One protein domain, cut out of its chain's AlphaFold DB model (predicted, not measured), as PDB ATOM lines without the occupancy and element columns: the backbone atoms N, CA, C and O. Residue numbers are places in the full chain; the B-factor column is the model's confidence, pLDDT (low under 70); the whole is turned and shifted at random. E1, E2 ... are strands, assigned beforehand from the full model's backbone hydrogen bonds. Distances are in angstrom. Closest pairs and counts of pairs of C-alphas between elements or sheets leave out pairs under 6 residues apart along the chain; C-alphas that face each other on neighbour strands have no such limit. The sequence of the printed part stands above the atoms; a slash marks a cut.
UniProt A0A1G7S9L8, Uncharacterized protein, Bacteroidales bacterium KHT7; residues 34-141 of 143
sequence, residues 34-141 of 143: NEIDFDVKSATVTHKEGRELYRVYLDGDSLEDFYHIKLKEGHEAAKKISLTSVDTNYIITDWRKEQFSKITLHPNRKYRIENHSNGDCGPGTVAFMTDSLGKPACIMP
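What this domain is: This is residues 34 to 141 of the 143 residues of an uncharacterized protein of Bacteroidales bacterium KHT7 (UniProt A0A1G7S9L8). Two antiparallel sheets lie face to face as a sandwich: a small sheet of E1, E2 and E5 covers part of one face of a larger, strongly twisted sheet in the order E6, E4, E3, E7, E8, E9. The 108 printed residues hold nine named strands, E1 to E9 in chain order, and no named helix; the class is all strand, with 44 residues in named elements. The whole is compact, with a radius of gyration of the C-alphas of 12.8 A and spans of 38 by 30 by 23 A.

Where its parts are: E1 is residues 36 to 39, beginning at C-alpha (123.600, 17.891, 162.190), and E2 is 44 to 47. E3, residues 55 to 60, is 16.9 A long; E4 is 67 to 71, E5 80 to 82 and E6 90 to 93. E7, residues 110 to 115, is 16.9 A long, and E8, 124 to 130, 20.0 A. E9, 136 to 140, ends at C-alpha (113.324, 10.365, 167.753).

How they stand to each other: The hairpin E1 and E2 has N 37 and O 46 at 2.8 A; E2 and E5 have N 45 and O 81 at 2.8 A. In the larger sheet, backbone N and O atoms are within hydrogen-bond range across each of these antiparallel pairs: N 70 and O 91 at 2.9 A for E4 and E6, N 58 and O 67 at 2.8 A for the hairpin E3 and E4, and N 57 and O 114 at 2.8 A for E3 and E7. E7, E8 and E9 form a meander, each strand the antiparallel neighbour of the one before, with N 113 and O 126 at 2.8 A and N 129 and O 138 at 2.9 A. Between the sheets, the closest C-alphas of E1 and E8, Ile 36 and Gly 124, are 5.7 A apart.

The domain as a whole: The C-alphas farthest apart, Gly 74 and Ser 132, are 38.6 A apart. The printed part has no cut. The link from E6 to E7, 16 residues, is long. Mean pLDDT of the printed part is 94.9, and no printed residue is under 70.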
ATOM      1  N   ASN A  34     130.357  15.145 161.006       94.38
ATOM      2  CA  ASN A  34     129.179  15.400 160.186       94.38
ATOM      3  C   ASN A  34     127.944  15.772 161.021       94.38
ATOM      4  O   ASN A  34     126.830  15.679 160.515       94.38
ATOM      5  N   GLU A  35     128.108  16.146 162.293       94.88
ATOM      6  CA  GLU A  35     126.987  16.403 163.203       94.88
ATOM      7  C   GLU A  35     125.992  17.415 162.614       94.88
ATOM      8  O   GLU A  35     126.365  18.473 162.100       94.88
ATOM      9  N   ILE A  36     124.705  17.085 162.707       96.69
ATOM     10  CA  ILE A  36     123.600  17.891 162.190       96.69
ATOM     11  C   ILE A  36     122.550  18.120 163.266       96.69
ATOM     12  O   ILE A  36     122.356  17.289 164.148       96.69
ATOM     13  N   ASP A  37     121.833  19.226 163.114       96.81
ATOM     14  CA  ASP A  37     120.581  19.507 163.799       96.81
ATOM     15  C   ASP A  37     119.428  19.475 162.790       96.81
ATOM     16  O   ASP A  37     119.597  19.780 161.602       96.81
ATOM     17  N   PHE A  38     118.233  19.139 163.274       97.69
ATOM     18  CA  PHE A  38     117.009  19.157 162.479       97.69
ATOM     19  C   PHE A  38     115.935  20.008 163.151       97.69
ATOM     20  O   PHE A  38     115.489  19.711 164.261       97.69
ATOM     21  N   ASP A  39     115.480  21.050 162.459       97.19
ATOM     22  CA  ASP A  39     114.309  21.814 162.875       97.19
ATOM     23  C   ASP A  39     113.044  21.184 162.291       97.19
ATOM     24  O   ASP A  39     112.738  21.326 161.104       97.19
ATOM     25  N   VAL A  40     112.279  20.532 163.164       96.62
ATOM     26  CA  VAL A  40     111.002  19.883 162.849       96.62
ATOM     27  C   VAL A  40     110.003  20.860 162.221       96.62
ATOM     28  O   VAL A  40     109.293  20.488 161.290       96.62
ATOM     29  N   LYS A  41     109.948  22.119 162.678       95.19
ATOM     30  CA  LYS A  41     108.926  23.075 162.217       95.19
ATOM     31  C   LYS A  41     109.156  23.513 160.778       95.19
ATOM     32  O   LYS A  41     108.196  23.672 160.027       95.19
ATOM     33  N   SER A  42     110.414  23.735 160.407       96.00
ATOM     34  CA  SER A  42     110.792  24.156 159.053       96.00
ATOM     35  C   SER A  42     111.230  22.996 158.154       96.00
ATOM     36  O   SER A  42     111.509  23.218 156.975       96.00
ATOM     37  N   ALA A  43     111.282  21.772 158.692       97.06
ATOM     38  CA  ALA A  43     111.842  20.592 158.042       97.06
ATOM     39  C   ALA A  43     113.265  20.842 157.510       97.06
ATOM     40  O   ALA A  43     113.589  20.460 156.384       97.06
ATOM     41  N   THR A  44     114.098  21.533 158.293       98.00
ATOM     42  CA  THR A  44     115.420  21.998 157.850       98.00
ATOM     43  C   THR A  44     116.539  21.252 158.557       98.00
ATOM     44  O   THR A  44     116.603  21.232 159.784       98.00
ATOM     45  N   VAL A  45     117.455  20.702 157.767       98.06
ATOM     46  CA  VAL A  45     118.725  20.121 158.206       98.06
ATOM     47  C   VAL A  45     119.779  21.216 158.219       98.06
ATOM     48  O   VAL A  45     119.919  21.936 157.232       98.06
ATOM     49  N   THR A  46     120.532  21.335 159.306       97.62
ATOM     50  CA  THR A  46     121.655  22.277 159.418       97.62
ATOM     51  C   THR A  46     122.864  21.540 159.965       97.62
ATOM     52  O   THR A  46     122.721  20.698 160.847       97.62
ATOM     53  N   HIS A  47     124.059  21.850 159.470       94.94
ATOM     54  CA  HIS A  47     125.275  21.375 160.125       94.94
ATOM     55  C   HIS A  47     125.396  22.021 161.510       94.94
ATOM     56  O   HIS A  47     125.284  23.242 161.622       94.94
ATOM     57  N   LYS A  48     125.679  21.239 162.554       92.56
ATOM     58  CA  LYS A  48     125.699  21.726 163.945       92.56
ATOM     59  C   LYS A  48     126.720  22.845 164.175       92.56
ATOM     60  O   LYS A  48     126.473  23.814 164.880       92.56
ATOM     61  N   GLU A  49     127.859  22.748 163.500       90.25
ATOM     62  CA  GLU A  49     128.913  23.777 163.502       90.25
ATOM     63  C   GLU A  49     128.724  24.880 162.436       90.25
ATOM     64  O   GLU A  49     129.615  25.696 162.218       90.25
ATOM     65  N   GLY A  50     127.589  24.912 161.725       90.50
ATOM     66  CA  GLY A  50     127.285  25.947 160.726       90.50
ATOM     67  C   GLY A  50     128.071  25.847 159.411       90.50
ATOM     68  O   GLY A  50     128.236  26.857 158.716       90.50
ATOM     69  N   ARG A  51     128.562  24.648 159.083       91.00
ATOM     70  CA  ARG A  51     129.247  24.315 157.824       91.00
ATOM     71  C   ARG A  51     128.264  24.021 156.695       91.00
ATOM     72  O   ARG A  51     127.064  23.854 156.908       91.00
ATOM     73  N   GLU A  52     128.794  23.955 155.485       95.38
ATOM     74  CA  GLU A  52     128.039  23.605 154.295       95.38
ATOM     75  C   GLU A  52     127.695  22.107 154.242       95.38
ATOM     76  O   GLU A  52     128.464  21.243 154.668       95.38
ATOM     77  N   LEU A  53     126.527  21.803 153.681       96.81
ATOM     78  CA  LEU A  53     126.032  20.450 153.470       96.81
ATOM     79  C   LEU A  53     126.218  20.076 151.997       96.81
ATOM     80  O   LEU A  53     125.589  20.655 151.117       96.81
ATOM     81  N   TYR A  54     127.069  19.100 151.711       96.94
ATOM     82  CA  TYR A  54     127.393  18.648 150.354       96.94
ATOM     83  C   TYR A  54     126.632  17.381 149.971       96.94
ATOM     84  O   TYR A  54     126.327  17.157 148.793       96.94
ATOM     85  N   ARG A  55     126.358  16.531 150.964       96.62
ATOM     86  CA  ARG A  55     125.735  15.225 150.771       96.62
ATOM     87  C   ARG A  55     124.909  14.846 151.993       96.62
ATOM     88  O   ARG A  55     125.458  14.678 153.080       96.62
ATOM     89  N   VAL A  56     123.610  14.678 151.784       97.88
ATOM     90  CA  VAL A  56     122.654  14.267 152.812       97.88
ATOM     91  C   VAL A  56     121.828  13.098 152.293       97.88
ATOM     92  O   VAL A  56     121.401  13.102 151.141       97.88
ATOM     93  N   TYR A  57     121.611  12.105 153.141       97.12
ATOM     94  CA  TYR A  57     120.731  10.972 152.900       97.12
ATOM     95  C   TYR A  57     119.494  11.113 153.778       97.12
ATOM     96  O   TYR A  57     119.575  11.608 154.902       97.12
ATOM     97  N   LEU A  58     118.354  10.704 153.246       97.56
ATOM     98  CA  LEU A  58     117.097  10.578 153.958       97.56
ATOM     99  C   LEU A  58     116.591   9.163 153.706       97.56
ATOM    100  O   LEU A  58     116.198   8.854 152.585       97.56
ATOM    101  N   ASP A  59     116.606   8.340 154.744       95.31
ATOM    102  CA  ASP A  59     116.185   6.945 154.699       95.31
ATOM    103  C   ASP A  59     114.894   6.786 155.500       95.31
ATOM    104  O   ASP A  59     114.838   7.194 156.662       95.31
ATOM    105  N   GLY A  60     113.868   6.171 154.923       92.38
ATOM    106  CA  GLY A  60     112.691   5.722 155.667       92.38
ATOM    107  C   GLY A  60     112.546   4.204 155.682       92.38
ATOM    108  O   GLY A  60     113.408   3.460 155.217       92.38
ATOM    109  N   ASP A  61     111.421   3.739 156.222       86.19
ATOM    110  CA  ASP A  61     111.146   2.304 156.384       86.19
ATOM    111  C   ASP A  61     110.843   1.583 155.051       86.19
ATOM    112  O   ASP A  61     110.879   0.353 154.985       86.19
ATOM    113  N   SER A  62     110.500   2.325 153.993       87.94
ATOM    114  CA  SER A  62     110.122   1.800 152.674       87.94
ATOM    115  C   SER A  62     111.145   2.188 151.612       87.94
ATOM    116  O   SER A  62     111.735   3.259 151.680       87.94
ATOM    117  N   LEU A  63     111.314   1.367 150.569       85.12
ATOM    118  CA  LEU A  63     112.217   1.668 149.444       85.12
ATOM    119  C   LEU A  63     111.852   2.955 148.682       85.12
ATOM    120  O   LEU A  63     112.691   3.492 147.964       85.12
ATOM    121  N   GLU A  64     110.612   3.428 148.812       89.19
ATOM    122  CA  GLU A  64     110.133   4.697 148.241       89.19
ATOM    123  C   GLU A  64     110.505   5.927 149.091       89.19
ATOM    124  O   GLU A  64     110.367   7.060 148.640       89.19
ATOM    125  N   ASP A  65     110.991   5.700 150.312       93.06
ATOM    126  CA  ASP A  65     111.342   6.721 151.297       93.06
ATOM    127  C   ASP A  65     112.857   6.998 151.346       93.06
ATOM    128  O   ASP A  65     113.351   7.565 152.317       93.06
ATOM    129  N   PHE A  66     113.594   6.597 150.306       95.69
ATOM    130  CA  PHE A  66     115.041   6.788 150.199       95.69
ATOM    131  C   PHE A  66     115.376   7.924 149.242       95.69
ATOM    132  O   PHE A  66     115.122   7.832 148.041       95.69
ATOM    133  N   TYR A  67     116.020   8.963 149.767       97.44
ATOM    134  CA  TYR A  67     116.472  10.108 148.993       97.44
ATOM    135  C   TYR A  67     117.935  10.433 149.283       97.44
ATOM    136  O   TYR A  67     118.377  10.506 150.425       97.44
ATOM    137  N   HIS A  68     118.687  10.693 148.225       97.19
ATOM    138  CA  HIS A  68     120.045  11.204 148.244       97.19
ATOM    139  C   HIS A  68     120.013  12.643 147.741       97.19
ATOM    140  O   HIS A  68     119.661  12.904 146.591       97.19
ATOM    141  N   ILE A  69     120.403  13.579 148.593       98.12
ATOM    142  CA  ILE A  69     120.491  15.002 148.289       98.12
ATOM    143  C   ILE A  69     121.971  15.332 148.122       98.12
ATOM    144  O   ILE A  69     122.746  15.282 149.078       98.12
ATOM    145  N   LYS A  70     122.387  15.645 146.895       97.62
ATOM    146  CA  LYS A  70     123.795  15.884 146.556       97.62
ATOM    147  C   LYS A  70     123.969  17.226 145.862       97.62
ATOM    148  O   LYS A  70     123.212  17.552 144.953       97.62
ATOM    149  N   LEU A  71     124.997  17.972 146.252       98.19
ATOM    150  CA  LEU A  71     125.392  19.202 145.572       98.19
ATOM    151  C   LEU A  71     125.689  18.951 144.082       98.19
ATOM    152  O   LEU A  71     126.384  17.989 143.727       98.19
ATOM    153  N   LYS A  72     125.187  19.833 143.211       97.69
ATOM    154  CA  LYS A  72     125.541  19.874 141.788       97.69
ATOM    155  C   LYS A  72     126.987  20.310 141.609       97.69
ATOM    156  O   LYS A  72     127.478  21.203 142.292       97.69
ATOM    157  N   GLU A  73     127.658  19.724 140.628       96.44
ATOM    158  CA  GLU A  73     129.002  20.157 140.262       96.44
ATOM    159  C   GLU A  73     129.014  21.653 139.896       96.44
ATOM    160  O   GLU A  73     128.094  22.156 139.245       96.44
ATOM    161  N   GLY A  74     130.025  22.376 140.380       97.00
ATOM    162  CA  GLY A  74     130.194  23.812 140.142       97.00
ATOM    163  C   GLY A  74     129.228  24.741 140.892       97.00
ATOM    164  O   GLY A  74     129.287  25.944 140.661       97.00
ATOM    165  N   HIS A  75     128.356  24.225 141.764       97.56
ATOM    166  CA  HIS A  75     127.432  25.044 142.558       97.56
ATOM    167  C   HIS A  75     127.933  25.238 143.993       97.56
ATOM    168  O   HIS A  75     128.713  24.436 144.508       97.56
ATOM    169  N   GLU A  76     127.459  26.294 144.653       96.88
ATOM    170  CA  GLU A  76     127.773  26.567 146.056       96.88
ATOM    171  C   GLU A  76     126.866  25.766 146.995       96.88
ATOM    172  O   GLU A  76     125.644  25.706 146.814       96.88
ATOM    173  N   ALA A  77     127.477  25.159 148.014       96.69
ATOM    174  CA  ALA A  77     126.762  24.411 149.034       96.69
ATOM    175  C   ALA A  77     126.118  25.339 150.068       96.69
ATOM    176  O   ALA A  77     126.717  26.294 150.560       96.69
ATOM    177  N   ALA A  78     124.882  25.020 150.430       96.12
ATOM    178  CA  ALA A  78     124.142  25.688 151.478       96.12
ATOM    179  C   ALA A  78     124.519  25.138 152.859       96.12
ATOM    180  O   ALA A  78     124.763  23.947 153.046       96.12
ATOM    181  N   LYS A  79     124.474  26.009 153.868       94.44
ATOM    182  CA  LYS A  79     124.640  25.635 155.287       94.44
ATOM    183  C   LYS A  79     123.422  24.923 155.877       94.44
ATOM    184  O   LYS A  79     123.494  24.343 156.958       94.44
ATOM    185  N   LYS A  80     122.293  25.003 155.173       96.19
ATOM    186  CA  LYS A  80     121.015  24.417 155.561       96.19
ATOM    187  C   LYS A  80     120.296  23.856 154.341       96.19
ATOM    188  O   LYS A  80     120.333  24.471 153.278       96.19
ATOM    189  N   ILE A  81     119.613  22.730 154.505       97.88
ATOM    190  CA  ILE A  81     118.807  22.088 153.464       97.88
ATOM    191  C   ILE A  81     117.396  21.885 154.011       97.88
ATOM    192  O   ILE A  81     117.213  21.206 155.017       97.88
ATOM    193  N   SER A  82     116.391  22.463 153.353       96.75
ATOM    194  CA  SER A  82     114.985  22.184 153.663       96.75
ATOM    195  C   SER A  82     114.531  20.934 152.918       96.75
ATOM    196  O   SER A  82     114.668  20.865 151.700       96.75
ATOM    197  N   LEU A  83     113.954  19.963 153.626       96.38
ATOM    198  CA  LEU A  83     113.419  18.745 153.013       96.38
ATOM    199  C   LEU A  83     112.140  19.008 152.204       96.38
ATOM    200  O   LEU A  83     111.809  18.234 151.317       96.38
ATOM    201  N   THR A  84     111.419  20.099 152.469       92.88
ATOM    202  CA  THR A  84     110.182  20.448 151.743       92.88
ATOM    203  C   THR A  84     110.427  21.363 150.545       92.88
ATOM    204  O   THR A  84     109.587  21.438 149.649       92.88
ATOM    205  N   SER A  85     111.575  22.042 150.508       93.88
ATOM    206  CA  SER A  85     111.980  22.941 149.427       93.88
ATOM    207  C   SER A  85     113.500  22.917 149.265       93.88
ATOM    208  O   SER A  85     114.184  23.897 149.569       93.88
ATOM    209  N   VAL A  86     114.030  21.777 148.817       95.69
ATOM    210  CA  VAL A  86     115.467  21.608 148.563       95.69
ATOM    211  C   VAL A  86     115.922  22.625 147.515       95.69
ATOM    212  O   VAL A  86     115.272  22.803 146.485       95.69
ATOM    213  N   ASP A  87     117.039  23.297 147.791       95.06
ATOM    214  CA  ASP A  87     117.593  24.321 146.910       95.06
ATOM    215  C   ASP A  87     117.961  23.748 145.529       95.06
ATOM    216  O   ASP A  87     118.417  22.608 145.397       95.06
ATOM    217  N   THR A  88     117.793  24.557 144.482       95.69
ATOM    218  CA  THR A  88     118.080  24.169 143.097       95.69
ATOM    219  C   THR A  88     119.548  23.842 142.831       95.69
ATOM    220  O   THR A  88     119.840  23.234 141.802       95.69
ATOM    221  N   ASN A  89     120.469  24.187 143.729       97.81
ATOM    222  CA  ASN A  89     121.881  23.805 143.678       97.81
ATOM    223  C   ASN A  89     122.106  22.316 143.970       97.81
ATOM    224  O   ASN A  89     123.211  21.815 143.773       97.81
ATOM    225  N   TYR A  90     121.076  21.591 144.404       98.19
ATOM    226  CA  TYR A  90     121.154  20.173 144.725       98.19
ATOM    227  C   TYR A  90     120.399  19.315 143.709       98.19
ATOM    228  O   TYR A  90     119.483  19.756 143.013       98.19
ATOM    229  N   ILE A  91     120.818  18.060 143.617       97.81
ATOM    230  CA  ILE A  91     120.124  16.981 142.922       97.81
ATOM    231  C   ILE A  91     119.548  16.071 143.999       97.81
ATOM    232  O   ILE A  91     120.267  15.667 144.912       97.81
ATOM    233  N   ILE A  92     118.265  15.744 143.867       98.00
ATOM    234  CA  ILE A  92     117.604  14.719 144.669       98.00
ATOM    235  C   ILE A  92     117.527  13.467 143.806       98.00
ATOM    236  O   ILE A  92     116.955  13.524 142.718       98.00
ATOM    237  N   THR A  93     118.073  12.350 144.276       97.38
ATOM    238  CA  THR A  93     117.873  11.042 143.645       97.38
ATOM    239  C   THR A  93     117.384   9.999 144.635       97.38
ATOM    240  O   THR A  93     117.518  10.210 145.829       97.38
ATOM    241  N   ASP A  94     116.895   8.855 144.174       94.50
ATOM    242  CA  ASP A  94     116.681   7.674 145.022       94.50
ATOM    243  C   ASP A  94     117.837   6.659 144.895       94.50
ATOM    244  O   ASP A  94     118.872   6.912 144.263       94.50
ATOM    245  N   TRP A  95     117.646   5.469 145.469       89.31
ATOM    246  CA  TRP A  95     118.569   4.338 145.348       89.31
ATOM    247  C   TRP A  95     118.719   3.812 143.907       89.31
ATOM    248  O   TRP A  95     119.742   3.202 143.580       89.31
ATOM    249  N   ARG A  96     117.742   4.066 143.025       93.31
ATOM    250  CA  ARG A  96     117.788   3.743 141.587       93.31
ATOM    251  C   ARG A  96     118.491   4.822 140.769       93.31
ATOM    252  O   ARG A  96     118.717   4.616 139.576       93.31
ATOM    253  N   LYS A  97     118.887   5.930 141.404       91.62
ATOM    254  CA  LYS A  97     119.429   7.143 140.775       91.62
ATOM    255  C   LYS A  97     118.407   7.870 139.895       91.62
ATOM    256  O   LYS A  97     118.804   8.665 139.043       91.62
ATOM    257  N   GLU A  98     117.114   7.617 140.088       94.12
ATOM    258  CA  GLU A  98     116.058   8.417 139.471       94.12
ATOM    259  C   GLU A  98     116.063   9.804 140.110       94.12
ATOM    260  O   GLU A  98     116.236   9.916 141.319       94.12
ATOM    261  N   GLN A  99     115.940  10.863 139.309       95.56
ATOM    262  CA  GLN A  99     116.014  12.237 139.799       95.56
ATOM    263  C   GLN A  99     114.622  12.793 140.105       95.56
ATOM    264  O   GLN A  99     113.720  12.731 139.272       95.56
ATOM    265  N   PHE A 100     114.483  13.435 141.263       93.81
ATOM    266  CA  PHE A 100     113.232  14.021 141.733       93.81
ATOM    267  C   PHE A 100     113.317  15.546 141.792       93.81
ATOM    268  O   PHE A 100     114.375  16.129 142.028       93.81
ATOM    269  N   SER A 101     112.173  16.202 141.601       92.44
ATOM    270  CA  SER A 101     112.039  17.653 141.774       92.44
ATOM    271  C   SER A 101     111.782  18.060 143.226       92.44
ATOM    272  O   SER A 101     111.998  19.215 143.581       92.44
ATOM    273  N   LYS A 102     111.307  17.128 144.060       94.25
ATOM    274  CA  LYS A 102     111.011  17.341 145.479       94.25
ATOM    275  C   LYS A 102     111.052  16.024 146.247       94.25
ATOM    276  O   LYS A 102     110.839  14.961 145.668       94.25
ATOM    277  N   ILE A 103     111.241  16.123 147.555       95.81
ATOM    278  CA  ILE A 103     111.085  15.006 148.488       95.81
ATOM    279  C   ILE A 103     109.612  14.915 148.884       95.81
ATOM    280  O   ILE A 103     108.956  15.936 149.109       95.81
ATOM    281  N   THR A 104     109.091  13.693 148.976       94.69
ATOM    282  CA  THR A 104     107.760  13.431 149.532       94.69
ATOM    283  C   THR A 104     107.917  12.649 150.825       94.69
ATOM    284  O   THR A 104     108.419  11.530 150.812       94.69
ATOM    285  N   LEU A 105     107.498  13.258 151.933       95.88
ATOM    286  CA  LEU A 105     107.429  12.608 153.236       95.88
ATOM    287  C   LEU A 105     106.037  11.995 153.412       95.88
ATOM    288  O   LEU A 105     105.024  12.688 153.303       95.88
ATOM    289  N   HIS A 106     105.985  10.695 153.671       95.69
ATOM    290  CA  HIS A 106     104.748   9.949 153.835       95.69
ATOM    291  C   HIS A 106     104.237  10.019 155.286       95.69
ATOM    292  O   HIS A 106     105.037  10.142 156.219       95.69
ATOM    293  N   PRO A 107     102.910   9.951 155.506       96.44
ATOM    294  CA  PRO A 107     102.314   9.982 156.840       96.44
ATOM    295  C   PRO A 107     102.743   8.843 157.765       96.44
ATOM    296  O   PRO A 107     102.840   7.698 157.329       96.44
ATOM    297  N   ASN A 108     102.870   9.143 159.061       95.56
ATOM    298  CA  ASN A 108     103.145   8.175 160.130       95.56
ATOM    299  C   ASN A 108     104.365   7.276 159.851       95.56
ATOM    300  O   ASN A 108     104.331   6.067 160.089       95.56
ATOM    301  N   ARG A 109     105.434   7.862 159.312       94.88
ATOM    302  CA  ARG A 109     106.682   7.171 158.975       94.88
ATOM    303  C   ARG A 109     107.825   7.658 159.842       94.88
ATOM    304  O   ARG A 109     107.859   8.820 160.253       94.88
ATOM    305  N   LYS A 110     108.779   6.763 160.086       95.56
ATOM    306  CA  LYS A 110     110.083   7.117 160.637       95.56
ATOM    307  C   LYS A 110     111.039   7.410 159.489       95.56
ATOM    308  O   LYS A 110     111.050   6.699 158.488       95.56
ATOM    309  N   TYR A 111     111.841   8.447 159.673       96.56
ATOM    310  CA  TYR A 111     112.914   8.821 158.769       96.56
ATOM    311  C   TYR A 111     114.204   9.027 159.552       96.56
ATOM    312  O   TYR A 111     114.189   9.529 160.679       96.56
ATOM    313  N   ARG A 112     115.326   8.688 158.928       96.75
ATOM    314  CA  ARG A 112     116.677   8.991 159.385       96.75
ATOM    315  C   ARG A 112     117.346   9.891 158.361       96.75
ATOM    316  O   ARG A 112     117.381   9.587 157.176       96.75
ATOM    317  N   ILE A 113     117.870  11.006 158.841       97.75
ATOM    318  CA  ILE A 113     118.694  11.926 158.074       97.75
ATOM    319  C   ILE A 113     120.141  11.600 158.399       97.75
ATOM    320  O   ILE A 113     120.493  11.521 159.578       97.75
ATOM    321  N   GLU A 114     120.976  11.459 157.379       97.19
ATOM    322  CA  GLU A 114     122.413  11.293 157.546       97.19
ATOM    323  C   GLU A 114     123.174  12.340 156.747       97.19
ATOM    324  O   GLU A 114     122.975  12.502 155.544       97.19
ATOM    325  N   ASN A 115     124.097  13.028 157.398       97.25
ATOM    326  CA  ASN A 115     125.042  13.907 156.738       97.25
ATOM    327  C   ASN A 115     126.353  13.164 156.471       97.25
ATOM    328  O   ASN A 115     126.949  12.602 157.384       97.25
ATOM    329  N   HIS A 116     126.807  13.209 155.221       95.75
ATOM    330  CA  HIS A 116     128.049  12.595 154.735       95.75
ATOM    331  C   HIS A 116     128.919  13.628 154.009       95.75
ATOM    332  O   HIS A 116     129.596  13.332 153.023       95.75
ATOM    333  N   SER A 117     128.823  14.886 154.433       94.50
ATOM    334  CA  SER A 117     129.489  16.015 153.785       94.50
ATOM    335  C   SER A 117     131.006  15.988 153.949       94.50
ATOM    336  O   SER A 117     131.720  16.365 153.023       94.50
ATOM    337  N   ASN A 118     131.495  15.508 155.090       91.19
ATOM    338  CA  ASN A 118     132.899  15.235 155.336       91.19
ATOM    339  C   ASN A 118     133.175  13.732 155.192       91.19
ATOM    340  O   ASN A 118     132.700  12.931 155.997       91.19
ATOM    341  N   GLY A 119     133.922  13.357 154.151       80.31
ATOM    342  CA  GLY A 119     134.056  11.965 153.707       80.31
ATOM    343  C   GLY A 119     134.806  11.039 154.665       80.31
ATOM    344  O   GLY A 119     134.481   9.858 154.728       80.31
ATOM    345  N   ASP A 120     135.765  11.568 155.429       80.94
ATOM    346  CA  ASP A 120     136.591  10.767 156.345       80.94
ATOM    347  C   ASP A 120     135.973  10.642 157.751       80.94
ATOM    348  O   ASP A 120     136.531   9.987 158.633       80.94
ATOM    349  N   CYS A 121     134.815  11.268 157.983       85.88
ATOM    350  CA  CYS A 121     134.110  11.230 159.258       85.88
ATOM    351  C   CYS A 121     132.894  10.304 159.198       85.88
ATOM    352  O   CYS A 121     132.226  10.190 158.172       85.88
ATOM    353  N   GLY A 122     132.561   9.691 160.339       90.12
ATOM    354  CA  GLY A 122     131.282   9.000 160.493       90.12
ATOM    355  C   GLY A 122     130.104   9.939 160.193       90.12
ATOM    356  O   GLY A 122     130.251  11.164 160.316       90.12
ATOM    357  N   PRO A 123     128.946   9.401 159.779       93.62
ATOM    358  CA  PRO A 123     127.792  10.229 159.482       93.62
ATOM    359  C   PRO A 123     127.254  10.890 160.746       93.62
ATOM    360  O   PRO A 123     127.220  10.284 161.816       93.62
ATOM    361  N   GLY A 124     126.803  12.134 160.616       94.62
ATOM    362  CA  GLY A 124     125.967  12.755 161.634       94.62
ATOM    363  C   GLY A 124     124.522  12.419 161.340       94.62
ATOM    364  O   GLY A 124     124.082  12.548 160.197       94.62
ATOM    365  N   THR A 125     123.801  11.970 162.356       96.00
ATOM    366  CA  THR A 125     122.489  11.359 162.184       96.00
ATOM    367  C   THR A 125     121.442  12.033 163.056       96.00
ATOM    368  O   THR A 125     121.685  12.362 164.215       96.00
ATOM    369  N   VAL A 126     120.247  12.218 162.498       96.88
ATOM    370  CA  VAL A 126     119.049  12.610 163.249       96.88
ATOM    371  C   VAL A 126     117.876  11.790 162.739       96.88
ATOM    372  O   VAL A 126     117.651  11.706 161.534       96.88
ATOM    373  N   ALA A 127     117.109  11.200 163.651       97.06
ATOM    374  CA  ALA A 127     115.872  10.507 163.321       97.06
ATOM    375  C   ALA A 127     114.660  11.373 163.678       97.06
ATOM    376  O   ALA A 127     114.664  12.089 164.681       97.06
ATOM    377  N   PHE A 128     113.603  11.302 162.876       96.69
ATOM    378  CA  PHE A 128     112.338  11.976 163.149       96.69
ATOM    379  C   PHE A 128     111.152  11.132 162.678       96.69
ATOM    380  O   PHE A 128     111.303  10.196 161.893       96.69
ATOM    381  N   MET A 129     109.961  11.463 163.168       96.81
ATOM    382  CA  MET A 129     108.707  10.858 162.725       96.81
ATOM    383  C   MET A 129     107.798  11.905 162.089       96.81
ATOM    384  O   MET A 129     107.805  13.068 162.504       96.81
ATOM    385  N   THR A 130     107.011  11.497 161.099       97.19
ATOM    386  CA  THR A 130     105.963  12.326 160.502       97.19
ATOM    387  C   THR A 130     104.602  12.117 161.164       97.19
ATOM    388  O   THR A 130     104.301  11.047 161.691       97.19
ATOM    389  N   ASP A 131     103.761  13.148 161.126       97.25
ATOM    390  CA  ASP A 131     102.358  13.083 161.534       97.25
ATOM    391  C   ASP A 131     101.476  12.393 160.475       97.25
ATOM    392  O   ASP A 131     101.941  11.902 159.441       97.25
ATOM    393  N   SER A 132     100.163  12.395 160.711       97.06
ATOM    394  CA  SER A 132      99.162  11.834 159.799       97.06
ATOM    395  C   SER A 132      99.038  12.565 158.455       97.06
ATOM    396  O   SER A 132      98.356  12.069 157.559       97.06
ATOM    397  N   LEU A 133      99.690  13.717 158.290       96.56
ATOM    398  CA  LEU A 133      99.733  14.503 157.058       96.56
ATOM    399  C   LEU A 133     101.102  14.431 156.365       96.56
ATOM    400  O   LEU A 133     101.302  15.116 155.363       96.56
ATOM    401  N   GLY A 134     102.043  13.632 156.880       95.38
ATOM    402  CA  GLY A 134     103.398  13.531 156.335       95.38
ATOM    403  C   GLY A 134     104.309  14.697 156.728       95.38
ATOM    404  O   GLY A 134     105.380  14.861 156.151       95.38
ATOM    405  N   LYS A 135     103.923  15.527 157.703       96.81
ATOM    406  CA  LYS A 135     104.772  16.619 158.198       96.81
ATOM    407  C   LYS A 135     105.666  16.115 159.325       96.81
ATOM    408  O   LYS A 135     105.179  15.349 160.152       96.81
ATOM    409  N   PRO A 136     106.933  16.551 159.424       97.00
ATOM    410  CA  PRO A 136     107.754  16.233 160.586       97.00
ATOM    411  C   PRO A 136     107.061  16.657 161.888       97.00
ATOM    412  O   PRO A 136     106.575  17.783 161.996       97.00
ATOM    413  N   ALA A 137     107.015  15.755 162.867       96.25
ATOM    414  CA  ALA A 137     106.262  15.933 164.108       96.25
ATOM    415  C   ALA A 137     107.160  15.937 165.349       96.25
ATOM    416  O   ALA A 137     106.998  16.780 166.233       96.25
ATOM    417  N   CYS A 138     108.123  15.017 165.424       95.00
ATOM    418  CA  CYS A 138     109.048  14.928 166.550       95.00
ATOM    419  C   CYS A 138     110.385  14.295 166.157       95.00
ATOM    420  O   CYS A 138     110.451  13.464 165.251       95.00
ATOM    421  N   ILE A 139     111.442  14.692 166.870       95.94
ATOM    422  CA  ILE A 139     112.744  14.021 166.832       95.94
ATOM    423  C   ILE A 139     112.637  12.728 167.640       95.94
ATOM    424  O   ILE A 139     112.019  12.699 168.706       95.94
ATOM    425  N   MET A 140     113.254  11.674 167.123       91.56
ATOM    426  CA  MET A 140     113.324  10.365 167.753       91.56
ATOM    427  C   MET A 140     114.703  10.167 168.397       91.56
ATOM    428  O   MET A 140     115.698  10.654 167.853       91.56
ATOM    429  N   PRO A 141     114.793   9.456 169.535       79.38
ATOM    430  CA  PRO A 141     116.081   9.016 170.054       79.38
ATOM    431  C   PRO A 141     116.765   8.097 169.034       79.38
ATOM    432  O   PRO A 141     116.101   7.344 168.321       79.38
TER     433      PRO A 141